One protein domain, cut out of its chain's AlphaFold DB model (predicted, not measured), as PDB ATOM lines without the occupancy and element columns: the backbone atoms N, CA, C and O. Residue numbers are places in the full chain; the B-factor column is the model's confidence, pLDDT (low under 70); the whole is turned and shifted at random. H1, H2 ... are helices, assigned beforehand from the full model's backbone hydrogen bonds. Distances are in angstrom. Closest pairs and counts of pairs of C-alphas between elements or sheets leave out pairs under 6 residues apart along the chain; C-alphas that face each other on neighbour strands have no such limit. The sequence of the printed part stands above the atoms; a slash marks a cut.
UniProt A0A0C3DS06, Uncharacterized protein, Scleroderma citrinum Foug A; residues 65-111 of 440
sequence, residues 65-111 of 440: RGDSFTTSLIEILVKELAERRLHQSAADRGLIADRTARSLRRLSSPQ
ATOM      1  N   ARG A  65      -0.227 -40.025 -25.645       87.19
ATOM      2  CA  ARG A  65       1.054 -40.702 -25.926       87.19
ATOM      3  C   ARG A  65       0.854 -42.089 -26.551       87.19
ATOM      4  O   ARG A  65       1.779 -42.631 -27.149       87.19
ATOM      5  N   GLY A  66      -0.342 -42.664 -26.391       88.00
ATOM      6  CA  GLY A  66      -0.757 -43.926 -26.998       88.00
ATOM      7  C   GLY A  66      -1.403 -43.792 -28.381       88.00
ATOM      8  O   GLY A  66      -1.624 -44.816 -29.030       88.00
ATOM      9  N   ASP A  67      -1.700 -42.578 -28.858       90.50
ATOM     10  CA  ASP A  67      -2.310 -42.396 -30.173       90.50
ATOM     11  C   ASP A  67      -1.276 -42.583 -31.295       90.50
ATOM     12  O   ASP A  67      -0.328 -41.813 -31.493       90.50
ATOM     13  N   SER A  68      -1.491 -43.636 -32.081       90.19
ATOM     14  CA  SER A  68      -0.672 -43.973 -33.247       90.19
ATOM     15  C   SER A  68      -0.662 -42.880 -34.324       90.19
ATOM     16  O   SER A  68       0.323 -42.755 -35.059       90.19
ATOM     17  N   PHE A  69      -1.736 -42.089 -34.443       91.44
ATOM     18  CA  PHE A  69      -1.804 -41.002 -35.417       91.44
ATOM     19  C   PHE A  69      -0.907 -39.841 -34.991       91.44
ATOM     20  O   PHE A  69      -0.028 -39.441 -35.759       91.44
ATOM     21  N   THR A  70      -1.083 -39.356 -33.762       91.69
ATOM     22  CA  THR A  70      -0.283 -38.271 -33.182       91.69
ATOM     23  C   THR A  70       1.207 -38.608 -33.193       91.69
ATOM     24  O   THR A  70       2.018 -37.821 -33.684       91.69
ATOM     25  N   THR A  71       1.577 -39.804 -32.729       92.62
ATOM     26  CA  THR A  71       2.977 -40.265 -32.742       92.62
ATOM     27  C   THR A  71       3.555 -40.294 -34.159       92.62
ATOM     28  O   THR A  71       4.625 -39.731 -34.399       92.62
ATOM     29  N   SER A  72       2.820 -40.842 -35.135       94.25
ATOM     30  CA  SER A  72       3.244 -40.856 -36.544       94.25
ATOM     31  C   SER A  72       3.388 -39.449 -37.134       94.25
ATOM     32  O   SER A  72       4.302 -39.201 -37.924       94.25
ATOM     33  N   LEU A  73       2.496 -38.522 -36.774       94.94
ATOM     34  CA  LEU A  73       2.554 -37.133 -37.227       94.94
ATOM     35  C   LEU A  73       3.817 -36.446 -36.698       94.94
ATOM     36  O   LEU A  73       4.567 -35.864 -37.484       94.94
ATOM     37  N   ILE A  74       4.084 -36.566 -35.396       94.06
ATOM     38  CA  ILE A  74       5.280 -36.002 -34.759       94.06
ATOM     39  C   ILE A  74       6.546 -36.598 -35.382       94.06
ATOM     40  O   ILE A  74       7.451 -35.851 -35.751       94.06
ATOM     41  N   GLU A  75       6.606 -37.916 -35.587       94.81
ATOM     42  CA  GLU A  75       7.755 -38.561 -36.229       94.81
ATOM     43  C   GLU A  75       8.049 -38.016 -37.631       94.81
ATOM     44  O   GLU A  75       9.212 -37.795 -37.977       94.81
ATOM     45  N   ILE A  76       7.013 -37.820 -38.453       97.62
ATOM     46  CA  ILE A  76       7.166 -37.266 -39.804       97.62
ATOM     47  C   ILE A  76       7.728 -35.844 -39.728       97.62
ATOM     48  O   ILE A  76       8.651 -35.518 -40.476       97.62
ATOM     49  N   LEU A  77       7.214 -35.018 -38.813       96.62
ATOM     50  CA  LEU A  77       7.676 -33.639 -38.634       96.62
ATOM     51  C   LEU A  77       9.117 -33.574 -38.113       96.62
ATOM     52  O   LEU A  77       9.906 -32.768 -38.602       96.62
ATOM     53  N   VAL A  78       9.496 -34.447 -37.177       96.56
ATOM     54  CA  VAL A  78      10.873 -34.535 -36.667       96.56
ATOM     55  C   VAL A  78      11.839 -34.982 -37.770       96.56
ATOM     56  O   VAL A  78      12.906 -34.382 -37.925       96.56
ATOM     57  N   LYS A  79      11.464 -35.986 -38.577       97.31
ATOM     58  CA  LYS A  79      12.267 -36.457 -39.722       97.31
ATOM     59  C   LYS A  79      12.449 -35.362 -40.781       97.31
ATOM     60  O   LYS A  79      13.563 -35.176 -41.266       97.31
ATOM     61  N   GLU A  80      11.393 -34.611 -41.088       97.31
ATOM     62  CA  GLU A  80      11.447 -33.454 -41.993       97.31
ATOM     63  C   GLU A  80      12.350 -32.340 -41.442       97.31
ATOM     64  O   GLU A  80      13.182 -31.791 -42.161       97.31
ATOM     65  N   LEU A  81      12.236 -32.012 -40.152       96.62
ATOM     66  CA  LEU A  81      13.062 -30.978 -39.529       96.62
ATOM     67  C   LEU A  81      14.552 -31.358 -39.539       96.62
ATOM     68  O   LEU A  81      15.407 -30.509 -39.798       96.62
ATOM     69  N   ALA A  82      14.866 -32.631 -39.282       96.38
ATOM     70  CA  ALA A  82      16.228 -33.150 -39.374       96.38
ATOM     71  C   ALA A  82      16.772 -33.054 -40.811       96.38
ATOM     72  O   ALA A  82      17.900 -32.608 -41.013       96.38
ATOM     73  N   GLU A  83      15.956 -33.394 -41.808       95.19
ATOM     74  CA  GLU A  83      16.303 -33.266 -43.227       95.19
ATOM     75  C   GLU A  83      16.573 -31.809 -43.629       95.19
ATOM     76  O   GLU A  83      17.610 -31.514 -44.223       95.19
ATOM     77  N   ARG A  84      15.731 -30.863 -43.201       95.50
ATOM     78  CA  ARG A  84      15.948 -29.421 -43.425       95.50
ATOM     79  C   ARG A  84      17.256 -28.910 -42.832       95.50
ATOM     80  O   ARG A  84      17.899 -28.051 -43.429       95.50
ATOM     81  N   ARG A  85      17.676 -29.432 -41.677       94.94
ATOM     82  CA  ARG A  85      18.972 -29.068 -41.076       94.94
ATOM     83  C   ARG A  85      20.160 -29.588 -41.888       94.94
ATOM     84  O   ARG A  85      21.205 -28.945 -41.875       94.94
ATOM     85  N   LEU A  86      19.995 -30.704 -42.599       94.75
ATOM     86  CA  LEU A  86      21.021 -31.275 -43.478       94.75
ATOM     87  C   LEU A  86      21.098 -30.563 -44.836       94.75
ATOM     88  O   LEU A  86      22.161 -30.548 -45.458       94.75
ATOM     89  N   HIS A  87      20.013 -29.932 -45.293       92.50
ATOM     90  CA  HIS A  87      20.039 -29.132 -46.514       92.50
ATOM     91  C   HIS A  87      20.918 -27.880 -46.345       92.50
ATOM     92  O   HIS A  87      20.701 -27.030 -45.472       92.50
ATOM     93  N   GLN A  88      21.932 -27.760 -47.206       92.25
ATOM     94  CA  GLN A  88      22.850 -26.614 -47.240       92.25
ATOM     95  C   GLN A  88      22.214 -25.385 -47.908       92.25
ATOM     96  O   GLN A  88      22.503 -24.253 -47.529       92.25
ATOM     97  N   SER A  89      21.310 -25.608 -48.864       93.38
ATOM     98  CA  SER A  89      20.589 -24.555 -49.578       93.38
ATOM     99  C   SER A  89      19.506 -23.936 -48.696       93.38
ATOM    100  O   SER A  89      18.596 -24.622 -48.231       93.38
ATOM    101  N   ALA A  90      19.575 -22.621 -48.483       91.00
ATOM    102  CA  ALA A  90      18.551 -21.887 -47.740       91.00
ATOM    103  C   ALA A  90      17.188 -21.882 -48.456       91.00
ATOM    104  O   ALA A  90      16.158 -21.850 -47.786       91.00
ATOM    105  N   ALA A  91      17.180 -21.957 -49.792       92.00
ATOM    106  CA  ALA A  91      15.951 -22.026 -50.584       92.00
ATOM    107  C   ALA A  91      15.195 -23.343 -50.336       92.00
ATOM    108  O   ALA A  91      13.972 -23.343 -50.207       92.00
ATOM    109  N   ASP A  92      15.931 -24.444 -50.166       90.25
ATOM    110  CA  ASP A  92      15.339 -25.774 -49.997       90.25
ATOM    111  C   ASP A  92      14.814 -25.994 -48.572       90.25
ATOM    112  O   ASP A  92      13.857 -26.735 -48.372       90.25
ATOM    113  N   ARG A  93      15.367 -25.289 -47.570       90.12
ATOM    114  CA  ARG A  93      14.907 -25.359 -46.166       90.12
ATOM    115  C   ARG A  93      13.456 -24.913 -45.971       90.12
ATOM    116  O   ARG A  93      12.830 -25.306 -44.985       90.12
ATOM    117  N   GLY A  94      12.942 -24.068 -46.867       87.75
ATOM    118  CA  GLY A  94      11.550 -23.616 -46.844       87.75
ATOM    119  C   GLY A  94      10.571 -24.641 -47.419       87.75
ATOM    120  O   GLY A  94       9.391 -24.632 -47.062       87.75
ATOM    121  N   LEU A  95      11.049 -25.541 -48.278       94.75
ATOM    122  CA  LEU A  95      10.220 -26.527 -48.959       94.75
ATOM    123  C   LEU A  95      10.022 -27.764 -48.078       94.75
ATOM    124  O   LEU A  95      10.831 -28.080 -47.210       94.75
ATOM    125  N   ILE A  96       8.884 -28.437 -48.245       96.50
ATOM    126  CA  ILE A  96       8.615 -29.721 -47.589       96.50
ATOM    127  C   ILE A  96       9.112 -30.823 -48.519       96.50
ATOM    128  O   ILE A  96       8.762 -30.807 -49.701       96.50
ATOM    129  N   ALA A  97       9.874 -31.791 -48.011       96.19
ATOM    130  CA  ALA A  97      10.343 -32.892 -48.842       96.19
ATOM    131  C   ALA A  97       9.169 -33.720 -49.409       96.19
ATOM    132  O   ALA A  97       8.183 -34.015 -48.722       96.19
ATOM    133  N   ASP A  98       9.293 -34.195 -50.652       96.38
ATOM    134  CA  ASP A  98       8.254 -34.998 -51.319       96.38
ATOM    135  C   ASP A  98       7.881 -36.271 -50.543       96.38
ATOM    136  O   ASP A  98       6.760 -36.788 -50.639       96.38
ATOM    137  N   ARG A  99       8.830 -36.829 -49.780       96.44
ATOM    138  CA  ARG A  99       8.597 -37.995 -48.911       96.44
ATOM    139  C   ARG A  99       7.694 -37.652 -47.724       96.44
ATOM    140  O   ARG A  99       6.801 -38.435 -47.389       96.44
ATOM    141  N   THR A 100       7.870 -36.467 -47.152       97.12
ATOM    142  CA  THR A 100       7.077 -35.931 -46.042       97.12
ATOM    143  C   THR A 100       5.675 -35.604 -46.525       97.12
ATOM    144  O   THR A 100       4.702 -36.082 -45.943       97.12
ATOM    145  N   ALA A 101       5.547 -34.932 -47.673       96.94
ATOM    146  CA  ALA A 101       4.254 -34.657 -48.299       96.94
ATOM    147  C   ALA A 101       3.457 -35.945 -48.592       96.94
ATOM    148  O   ALA A 101       2.257 -36.026 -48.313       96.94
ATOM    149  N   ARG A 102       4.119 -36.994 -49.106       97.06
ATOM    150  CA  ARG A 102       3.492 -38.312 -49.319       97.06
ATOM    151  C   ARG A 102       3.069 -38.981 -48.012       97.06
ATOM    152  O   ARG A 102       1.999 -39.587 -47.974       97.06
ATOM    153  N   SER A 103       3.878 -38.879 -46.962       96.62
ATOM    154  CA  SER A 103       3.580 -39.478 -45.655       96.62
ATOM    155  C   SER A 103       2.412 -38.768 -44.967       96.62
ATOM    156  O   SER A 103       1.469 -39.433 -44.549       96.62
ATOM    157  N   LEU A 104       2.387 -37.432 -44.984       96.00
ATOM    158  CA  LEU A 104       1.254 -36.632 -44.507       96.00
ATOM    159  C   LEU A 104      -0.029 -36.935 -45.286       96.00
ATOM    160  O   LEU A 104      -1.089 -37.076 -44.688       96.00
ATOM    161  N   ARG A 105       0.051 -37.119 -46.612       95.19
ATOM    162  CA  ARG A 105      -1.112 -37.515 -47.425       95.19
ATOM    163  C   ARG A 105      -1.639 -38.909 -47.068       95.19
ATOM    164  O   ARG A 105      -2.836 -39.158 -47.167       95.19
ATOM    165  N   ARG A 106      -0.758 -39.834 -46.676       93.81
ATOM    166  CA  ARG A 106      -1.176 -41.145 -46.153       93.81
ATOM    167  C   ARG A 106      -1.834 -40.992 -44.785       93.81
ATOM    168  O   ARG A 106      -2.866 -41.619 -44.566       93.81
ATOM    169  N   LEU A 107      -1.291 -40.123 -43.926       92.62
ATOM    170  CA  LEU A 107      -1.877 -39.815 -42.623       92.62
ATOM    171  C   LEU A 107      -3.215 -39.077 -42.699       92.62
ATOM    172  O   LEU A 107      -4.071 -39.269 -41.851       92.62
ATOM    173  N   SER A 108      -3.447 -38.266 -43.725       91.31
ATOM    174  CA  SER A 108      -4.733 -37.587 -43.887       91.31
ATOM    175  C   SER A 108      -5.814 -38.476 -44.498       91.31
ATOM    176  O   SER A 108      -6.977 -38.080 -44.544       91.31
ATOM    177  N   SER A 109      -5.463 -39.676 -44.977       90.19
ATOM    178  CA  SER A 109      -6.439 -40.602 -45.538       90.19
ATOM    179  C   SER A 109      -7.281 -41.216 -44.410       90.19
ATOM    180  O   SER A 109      -6.770 -42.047 -43.652       90.19
ATOM    181  N   PRO A 110      -8.591 -40.900 -44.313       73.44
ATOM    182  CA  PRO A 110      -9.445 -41.344 -43.202       73.44
ATOM    183  C   PRO A 110      -9.577 -42.870 -43.117       73.44
ATOM    184  O   PRO A 110     -10.009 -43.418 -42.107       73.44
ATOM    185  N   GLN A 111      -9.212 -43.573 -44.192       67.06
ATOM    186  CA  GLN A 111      -9.276 -45.027 -44.272       67.06
ATOM    187  C   GLN A 111      -8.216 -45.747 -43.430       67.06
ATOM    188  O   GLN A 111      -8.369 -46.949 -43.218       67.06
TER     189      GLN A 111
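Overview. This is residues 65 to 111 of the 440 residues of an uncharacterized protein of Scleroderma citrinum Foug A (UniProt A0A0C3DS06). Look for a helical hairpin: the long helix H1 runs out, the chain turns back through a long loop, and the shorter helix H2 returns side by side with H1, at a shallow tilt of 9 degrees and the opposite way. The turn at residues 86 to 91 sticks out at one end, beyond the part where the two helices meet. The printed part has 47 residues with two named helices, H1 then H2, and no named strand; its class is all helix. It is loose, with a radius of gyration of the C-alphas of 12.1 A, and flat in outline, spanning 36 by 21 by 11 A.

Arrangement. Start from H1, residues 68 to 86, the longest helix, and look from Ile 76 across to H2, residues 98 to 107. There you will find that the two helices touch, with 8 pairs of C-alphas within 8 A; the closest C-alphas are those of Ile 76 and Thr 100, 6.4 A apart. Their lines stand at a shallow tilt of 9 degrees, and they run opposite ways. They form a helical hairpin, and their centres are 10.7 A apart. In H1 and H2 every pair of O i and N i+4 is within hydrogen-bond range.

Along the chain. Find C-alpha 68 at (-0.672, -43.973, -33.247); from there H1 runs 27.1 A to C-alpha 86 at (21.021, -31.275, -43.478). H2 is 14.2 A from first to last C-alpha and ends at C-alpha 107, at (-1.877, -39.815, -42.623).

Size, cuts and confidence. The two C-alphas farthest apart are those of Gln 88 and Gln 111, at 37.1 A. The printed part has no cut, and the link from H1 to H2, 11 residues, is long. Residues 86 to 91, of which 86 belongs to H1, stand free. The mean pLDDT of the printed part is 92.9, and residue 111 is under 70.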